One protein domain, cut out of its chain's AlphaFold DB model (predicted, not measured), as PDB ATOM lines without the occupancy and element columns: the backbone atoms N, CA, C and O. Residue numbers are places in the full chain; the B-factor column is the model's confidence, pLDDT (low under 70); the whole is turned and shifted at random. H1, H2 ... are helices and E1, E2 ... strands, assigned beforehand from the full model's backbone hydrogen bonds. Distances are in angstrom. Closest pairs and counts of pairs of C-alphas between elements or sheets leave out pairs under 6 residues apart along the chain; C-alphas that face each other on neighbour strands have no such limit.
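AT A GLANCE: This is residues 2 to 58 of the 320 residues of the protein "Ion_trans_2 domain-containing protein" of Stenotrophomonas maltophilia (UniProt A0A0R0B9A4). A long helix, H1, is crossed at a steep tilt by a shorter helix, H2, and a tiny ribbon of two strands, E1 and E2, lies by H2 and near the last turns of H1. H1 runs along the longest axis of the domain, and the loop of residues 28 to 34 makes the far end of that axis. The printed part has 57 residues, with two named helices and two named strands in the order H1, E1, H2, E2. The sheet has the order E1 - E2 and is antiparallel, and the class is mostly helix. The whole is compact, with a radius of gyration of the C-alphas of 11.0 A, yet elongated in outline, with spans of 35 by 23 by 19 A.

HOW THE PARTS SIT: H1, residues 2 to 18, touches H2, residues 35 to 46, with 18 pairs of C-alphas within 8 A. Their closest C-alphas are those of Thr 13 and Ala 39, 4.9 A apart. They run opposite ways at a steep tilt of 48 degrees, with 9.5 A from centre to centre. In H1 and H2 every O i to N i+4 pair is within hydrogen-bond range. E1, residues 25 to 27, and E2, residues 54 to 56, are antiparallel neighbours, with 144 degrees between their directions. The C-alphas of Ile 25 and Pro 56 face each other at 4.6 A. N 26 and O 55 are within hydrogen-bond range at 2.9 A, as are N 55 and O 26 at 3.0 A. The closest C-alphas of H1 and E1 are those of Phe 16 and Ile 25, 6.6 A apart. The closest C-alphas of H2 and E2 are those of Phe 41 and Tyr 54, 6.5 A apart. For E1 and H2 they are those of Ile 25 and Ala 38, at 7.5 A. H1 and E2 are apart.

IN THESE COORDINATES: H1 begins at C-alpha 2, at (14.227, 14.765, -4.250), and measures 24.2 A to C-alpha 18, at (26.508, -5.750, -8.110). E1 covers 6.8 A from Ile 25 to Gln 27. H2 measures 16.3 A from Leu 35 to Leu 46. E2 covers 6.9 A from Tyr 54 to Pro 56 and ends at C-alpha 56, at (27.802, 0.202, -20.080).

THE WHOLE: The two C-alphas farthest apart are those of Trp 2 and Gly 29, 35.5 A, and the first and last printed C-alphas are 29.5 A apart. The printed part has no cut. The links H1 to E1, E1 to H2 and H2 to E2 are short, with 6, 7 and 7 residues. The mean pLDDT of the printed part is 83.1, and residues 28 to 33, in the link from E1 to H2, are under 70.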
ATOM      1  N   TRP A   2      12.801  15.095  -4.467       71.81
ATOM      2  CA  TRP A   2      14.227  14.765  -4.250       71.81
ATOM      3  C   TRP A   2      14.467  13.272  -3.943       71.81
ATOM      4  O   TRP A   2      15.429  12.685  -4.418       71.81
ATOM      5  N   ILE A   3      13.512  12.638  -3.254       79.94
ATOM      6  CA  ILE A   3      13.477  11.192  -2.986       79.94
ATOM      7  C   ILE A   3      13.562  10.355  -4.274       79.94
ATOM      8  O   ILE A   3      14.226   9.329  -4.274       79.94
ATOM      9  N   VAL A   4      12.938  10.791  -5.375       79.94
ATOM     10  CA  VAL A   4      12.925  10.035  -6.641       79.94
ATOM     11  C   VAL A   4      14.290  10.112  -7.324       79.94
ATOM     12  O   VAL A   4      14.808   9.087  -7.744       79.94
ATOM     13  N   SER A   5      14.914  11.293  -7.372       80.88
ATOM     14  CA  SER A   5      16.268  11.458  -7.921       80.88
ATOM     15  C   SER A   5      17.309  10.667  -7.125       80.88
ATOM     16  O   SER A   5      18.149   9.991  -7.709       80.88
ATOM     17  N   VAL A   6      17.225  10.713  -5.789       83.94
ATOM     18  CA  VAL A   6      18.103   9.944  -4.895       83.94
ATOM     19  C   VAL A   6      17.864   8.444  -5.063       83.94
ATOM     20  O   VAL A   6      18.820   7.684  -5.149       83.94
ATOM     21  N   PHE A   7      16.606   8.014  -5.178       86.81
ATOM     22  CA  PHE A   7      16.262   6.614  -5.411       86.81
ATOM     23  C   PHE A   7      16.803   6.098  -6.749       86.81
ATOM     24  O   PHE A   7      17.407   5.034  -6.778       86.81
ATOM     25  N   VAL A   8      16.651   6.859  -7.838       86.44
ATOM     26  CA  VAL A   8      17.176   6.493  -9.166       86.44
ATOM     27  C   VAL A   8      18.708   6.392  -9.148       86.44
ATOM     28  O   VAL A   8      19.261   5.432  -9.680       86.44
ATOM     29  N   LEU A   9      19.395   7.327  -8.479       87.19
ATOM     30  CA  LEU A   9      20.853   7.291  -8.314       87.19
ATOM     31  C   LEU A   9      21.331   6.102  -7.483       87.19
ATOM     32  O   LEU A   9      22.289   5.436  -7.873       87.19
ATOM     33  N   LEU A  10      20.672   5.824  -6.356       88.00
ATOM     34  CA  LEU A  10      21.024   4.698  -5.494       88.00
ATOM     35  C   LEU A  10      20.736   3.367  -6.188       88.00
ATOM     36  O   LEU A  10      21.589   2.490  -6.170       88.00
ATOM     37  N   ALA A  11      19.588   3.232  -6.855       86.56
ATOM     38  CA  ALA A  11      19.231   2.028  -7.601       86.56
ATOM     39  C   ALA A  11      20.229   1.742  -8.735       86.56
ATOM     40  O   ALA A  11      20.656   0.602  -8.899       86.56
ATOM     41  N   SER A  12      20.653   2.777  -9.466       85.88
ATOM     42  CA  SER A  12      21.682   2.662 -10.504       85.88
ATOM     43  C   SER A  12      23.048   2.293  -9.925       85.88
ATOM     44  O   SER A  12      23.681   1.348 -10.388       85.88
ATOM     45  N   THR A  13      23.482   2.986  -8.870       87.25
ATOM     46  CA  THR A  13      24.760   2.713  -8.191       87.25
ATOM     47  C   THR A  13      24.815   1.279  -7.661       87.25
ATOM     48  O   THR A  13      25.808   0.587  -7.860       87.25
ATOM     49  N   ILE A  14      23.734   0.805  -7.033       87.62
ATOM     50  CA  ILE A  14      23.633  -0.566  -6.513       87.62
ATOM     51  C   ILE A  14      23.662  -1.581  -7.659       87.62
ATOM     52  O   ILE A  14      24.369  -2.584  -7.556       87.62
ATOM     53  N   TYR A  15      22.942  -1.322  -8.757       88.00
ATOM     54  CA  TYR A  15      22.954  -2.195  -9.931       88.00
ATOM     55  C   TYR A  15      24.367  -2.330 -10.513       88.00
ATOM     56  O   TYR A  15      24.845  -3.446 -10.676       88.00
ATOM     57  N   PHE A  16      25.071  -1.222 -10.763       86.50
ATOM     58  CA  PHE A  16      26.411  -1.268 -11.359       86.50
ATOM     59  C   PHE A  16      27.492  -1.790 -10.400       86.50
ATOM     60  O   PHE A  16      28.464  -2.375 -10.865       86.50
ATOM     61  N   ALA A  17      27.306  -1.666  -9.082       84.88
ATOM     62  CA  ALA A  17      28.204  -2.257  -8.086       84.88
ATOM     63  C   ALA A  17      28.028  -3.782  -7.928       84.88
ATOM     64  O   ALA A  17      28.947  -4.469  -7.486       84.88
ATOM     65  N   THR A  18      26.848  -4.318  -8.262       84.62
ATOM     66  CA  THR A  18      26.508  -5.750  -8.110       84.62
ATOM     67  C   THR A  18      26.308  -6.470  -9.444       84.62
ATOM     68  O   THR A  18      25.884  -7.628  -9.468       84.62
ATOM     69  N   ALA A  19      26.606  -5.799 -10.557       82.62
ATOM     70  CA  ALA A  19      26.364  -6.316 -11.893       82.62
ATOM     71  C   ALA A  19      27.190  -7.592 -12.166       82.62
ATOM     72  O   ALA A  19      28.388  -7.620 -11.868       82.62
ATOM     73  N   PRO A  20      26.585  -8.635 -12.768       76.12
ATOM     74  CA  PRO A  20      27.314  -9.809 -13.246       76.12
ATOM     75  C   PRO A  20      28.358  -9.439 -14.311       76.12
ATOM     76  O   PRO A  20      28.186  -8.458 -15.042       76.12
ATOM     77  N   GLU A  21      29.414 -10.248 -14.430       73.25
ATOM     78  CA  GLU A  21      30.473 -10.059 -15.433       73.25
ATOM     79  C   GLU A  21      29.878  -9.908 -16.849       73.25
ATOM     80  O   GLU A  21      29.024 -10.689 -17.269       73.25
ATOM     81  N   GLY A  22      30.284  -8.854 -17.570       73.38
ATOM     82  CA  GLY A  22      29.779  -8.527 -18.914       73.38
ATOM     83  C   GLY A  22      28.422  -7.798 -18.975       73.38
ATOM     84  O   GLY A  22      27.903  -7.553 -20.070       73.38
ATOM     85  N   HIS A  23      27.819  -7.437 -17.835       81.25
ATOM     86  CA  HIS A  23      26.537  -6.707 -17.769       81.25
ATOM     87  C   HIS A  23      26.581  -5.392 -16.962       81.25
ATOM     88  O   HIS A  23      25.535  -4.766 -16.750       81.25
ATOM     89  N   GLY A  24      27.775  -4.983 -16.517       82.62
ATOM     90  CA  GLY A  24      28.034  -3.783 -15.718       82.62
ATOM     91  C   GLY A  24      28.663  -2.632 -16.512       82.62
ATOM     92  O   GLY A  24      28.239  -2.335 -17.632       82.62
ATOM     93  N   ILE A  25      29.659  -1.977 -15.907       83.88
ATOM     94  CA  ILE A  25      30.483  -0.937 -16.541       83.88
ATOM     95  C   ILE A  25      31.885  -1.473 -16.839       83.88
ATOM     96  O   ILE A  25      32.464  -2.187 -16.022       83.88
ATOM     97  N   GLU A  26      32.430  -1.110 -17.995       82.06
ATOM     98  CA  GLU A  26      33.807  -1.418 -18.386       82.06
ATOM     99  C   GLU A  26      34.628  -0.134 -18.513       82.06
ATOM    100  O   GLU A  26      34.158   0.867 -19.061       82.06
ATOM    101  N   GLN A  27      35.867  -0.192 -18.024       81.19
ATOM    102  CA  GLN A  27      36.888   0.837 -18.189       81.19
ATOM    103  C   GLN A  27      38.078   0.233 -18.930       81.19
ATOM    104  O   GLN A  27      38.481  -0.902 -18.659       81.19
ATOM    105  N   ALA A  28      38.677   0.995 -19.844       65.50
ATOM    106  CA  ALA A  28      39.870   0.562 -20.562       65.50
ATOM    107  C   ALA A  28      41.040   0.318 -19.584       65.50
ATOM    108  O   ALA A  28      41.685   1.259 -19.130       65.50
ATOM    109  N   GLY A  29      41.308  -0.956 -19.269       62.22
ATOM    110  CA  GLY A  29      42.444  -1.389 -18.445       62.22
ATOM    111  C   GLY A  29      42.128  -1.837 -17.010       62.22
ATOM    112  O   GLY A  29      43.066  -2.195 -16.302       62.22
ATOM    113  N   ALA A  30      40.860  -1.872 -16.577       62.12
ATOM    114  CA  ALA A  30      40.471  -2.326 -15.233       62.12
ATOM    115  C   ALA A  30      39.563  -3.571 -15.278       62.12
ATOM    116  O   ALA A  30      38.683  -3.675 -16.126       62.12
ATOM    117  N   GLN A  31      39.781  -4.527 -14.362       57.12
ATOM    118  CA  GLN A  31      39.096  -5.833 -14.361       57.12
ATOM    119  C   GLN A  31      37.791  -5.880 -13.543       57.12
ATOM    120  O   GLN A  31      37.034  -6.837 -13.690       57.12
ATOM    121  N   LYS A  32      37.509  -4.895 -12.675       63.66
ATOM    122  CA  LYS A  32      36.290  -4.877 -11.845       63.66
ATOM    123  C   LYS A  32      35.953  -3.462 -11.373       63.66
ATOM    124  O   LYS A  32      36.835  -2.778 -10.868       63.66
ATOM    125  N   SER A  33      34.691  -3.055 -11.509       67.88
ATOM    126  CA  SER A  33      34.183  -1.772 -11.009       67.88
ATOM    127  C   SER A  33      33.898  -1.830  -9.511       67.88
ATOM    128  O   SER A  33      33.161  -2.714  -9.064       67.88
ATOM    129  N   ASP A  34      34.443  -0.886  -8.743       81.62
ATOM    130  CA  ASP A  34      34.114  -0.731  -7.325       81.62
ATOM    131  C   ASP A  34      32.830   0.108  -7.139       81.62
ATOM    132  O   ASP A  34      32.326   0.747  -8.070       81.62
ATOM    133  N   LEU A  35      32.276   0.135  -5.924       83.50
ATOM    134  CA  LEU A  35      31.070   0.910  -5.596       83.50
ATOM    135  C   LEU A  35      31.241   2.406  -5.905       83.50
ATOM    136  O   LEU A  35      30.283   3.072  -6.305       83.50
ATOM    137  N   LEU A  36      32.458   2.929  -5.742       85.88
ATOM    138  CA  LEU A  36      32.788   4.315  -6.069       85.88
ATOM    139  C   LEU A  36      32.751   4.580  -7.580       85.88
ATOM    140  O   LEU A  36      32.228   5.618  -7.981       85.88
ATOM    141  N   ASP A  37      33.202   3.638  -8.409       87.44
ATOM    142  CA  ASP A  37      33.164   3.760  -9.874       87.44
ATOM    143  C   ASP A  37      31.723   3.688 -10.393       87.44
ATOM    144  O   ASP A  37      31.313   4.467 -11.253       87.44
ATOM    145  N   ALA A  38      30.907   2.810  -9.800       88.88
ATOM    146  CA  ALA A  38      29.478   2.706 -10.087       88.88
ATOM    147  C   ALA A  38      28.702   3.983  -9.710       88.88
ATOM    148  O   ALA A  38      27.823   4.434 -10.458       88.88
ATOM    149  N   ALA A  39      29.031   4.586  -8.561       88.75
ATOM    150  CA  ALA A  39      28.455   5.856  -8.125       88.75
ATOM    151  C   ALA A  39      28.898   7.003  -9.040       88.75
ATOM    152  O   ALA A  39      28.068   7.808  -9.470       88.75
ATOM    153  N   TYR A  40      30.188   7.043  -9.383       91.06
ATOM    154  CA  TYR A  40      30.762   8.013 -10.307       91.06
ATOM    155  C   TYR A  40      30.076   7.951 -11.677       91.06
ATOM    156  O   TYR A  40      29.529   8.959 -12.126       91.06
ATOM    157  N   PHE A  41      30.000   6.766 -12.292       90.31
ATOM    158  CA  PHE A  41      29.323   6.565 -13.574       90.31
ATOM    159  C   PHE A  41      27.852   6.993 -13.514       90.31
ATOM    160  O   PHE A  41      27.373   7.698 -14.405       90.31
ATOM    161  N   SER A  42      27.140   6.626 -12.443       90.62
ATOM    162  CA  SER A  42      25.732   6.995 -12.262       90.62
ATOM    163  C   SER A  42      25.547   8.515 -12.157       90.62
ATOM    164  O   SER A  42      24.636   9.059 -12.780       90.62
ATOM    165  N   VAL A  43      26.419   9.222 -11.430       90.19
ATOM    166  CA  VAL A  43      26.371  10.690 -11.290       90.19
ATOM    167  C   VAL A  43      26.753  11.394 -12.594       90.19
ATOM    168  O   VAL A  43      26.036  12.297 -13.025       90.19
ATOM    169  N   VAL A  44      27.839  10.981 -13.252       91.31
ATOM    170  CA  VAL A  44      28.318  11.562 -14.524       91.31
ATOM    171  C   VAL A  44      27.291  11.372 -15.638       91.31
ATOM    172  O   VAL A  44      27.054  12.282 -16.435       91.31
ATOM    173  N   THR A  45      26.629  10.216 -15.662       90.56
ATOM    174  CA  THR A  45      25.569   9.921 -16.628       90.56
ATOM    175  C   THR A  45      24.297  10.710 -16.324       90.56
ATOM    176  O   THR A  45      23.718  11.312 -17.227       90.56
ATOM    177  N   LEU A  46      23.878  10.778 -15.054       88.31
ATOM    178  CA  LEU A  46      22.697  11.545 -14.644       88.31
ATOM    179  C   LEU A  46      22.854  13.049 -14.920       88.31
ATOM    180  O   LEU A  46      21.905  13.717 -15.322       88.31
ATOM    181  N   THR A  47      24.054  13.585 -14.694       87.75
ATOM    182  CA  THR A  47      24.379  15.006 -14.910       87.75
ATOM    183  C   THR A  47      24.642  15.346 -16.373       87.75
ATOM    184  O   THR A  47      24.941  16.498 -16.679       87.75
ATOM    185  N   SER A  48      24.505  14.379 -17.288       87.38
ATOM    186  CA  SER A  48      24.801  14.516 -18.721       87.38
ATOM    187  C   SER A  48      26.239  14.954 -19.039       87.38
ATOM    188  O   SER A  48      26.503  15.414 -20.145       87.38
ATOM    189  N   LEU A  49      27.176  14.796 -18.092       91.31
ATOM    190  CA  LEU A  49      28.599  15.078 -18.311       91.31
ATOM    191  C   LEU A  49      29.218  14.050 -19.262       91.31
ATOM    192  O   LEU A  49      29.927  14.427 -20.187       91.31
ATOM    193  N   GLY A  50      28.926  12.763 -19.033       88.31
ATOM    194  CA  GLY A  50      29.229  11.672 -19.963       88.31
ATOM    195  C   GLY A  50      30.677  11.613 -20.458       88.31
ATOM    196  O   GLY A  50      30.888  11.549 -21.664       88.31
ATOM    197  N   TYR A  51      31.665  11.618 -19.556       90.06
ATOM    198  CA  TYR A  51      33.091  11.650 -19.927       90.06
ATOM    199  C   TYR A  51      33.546  10.491 -20.832       90.06
ATOM    200  O   TYR A  51      34.518  10.645 -21.567       90.06
ATOM    201  N   GLY A  52      32.835   9.359 -20.811       86.50
ATOM    202  CA  GLY A  52      33.091   8.217 -21.696       86.50
ATOM    203  C   GLY A  52      34.255   7.327 -21.255       86.50
ATOM    204  O   GLY A  52      34.695   6.474 -22.018       86.50
ATOM    205  N   ASP A  53      34.738   7.518 -20.034       87.12
ATOM    206  CA  ASP A  53      35.743   6.693 -19.366       87.12
ATOM    207  C   ASP A  53      35.189   5.333 -18.914       87.12
ATOM    208  O   ASP A  53      35.895   4.327 -18.980       87.12
ATOM    209  N   TYR A  54      33.910   5.300 -18.535       88.69
ATOM    210  CA  TYR A  54      33.148   4.084 -18.262       88.69
ATOM    211  C   TYR A  54      32.030   3.904 -19.287       88.69
ATOM    212  O   TYR A  54      31.230   4.817 -19.519       88.69
ATOM    213  N   LEU A  55      31.935   2.708 -19.875       87.81
ATOM    214  CA  LEU A  55      30.888   2.367 -20.839       87.81
ATOM    215  C   LEU A  55      30.023   1.204 -20.333       87.81
ATOM    216  O   LEU A  55      30.558   0.201 -19.859       87.81
ATOM    217  N   PRO A  56      28.685   1.293 -20.453       88.44
ATOM    218  CA  PRO A  56      27.802   0.202 -20.080       88.44
ATOM    219  C   PRO A  56      27.811  -0.911 -21.137       88.44
ATOM    220  O   PRO A  56      27.720  -0.670 -22.352       88.44
ATOM    221  N   VAL A  57      27.830  -2.155 -20.669       87.44
ATOM    222  CA  VAL A  57      27.879  -3.363 -21.506       87.44
ATOM    223  C   VAL A  57      26.718  -4.300 -21.182       87.44
ATOM    224  O   VAL A  57      26.153  -4.275 -20.088       87.44
ATOM    225  N   GLY A  58      26.307  -5.101 -22.167       88.69
ATOM    226  CA  GLY A  58      25.197  -6.045 -22.023       88.69
ATOM    227  C   GLY A  58      23.893  -5.388 -21.547       88.69
ATOM    228  O   GLY A  58      23.457  -4.378 -22.104       88.69
TER     229      GLY A  58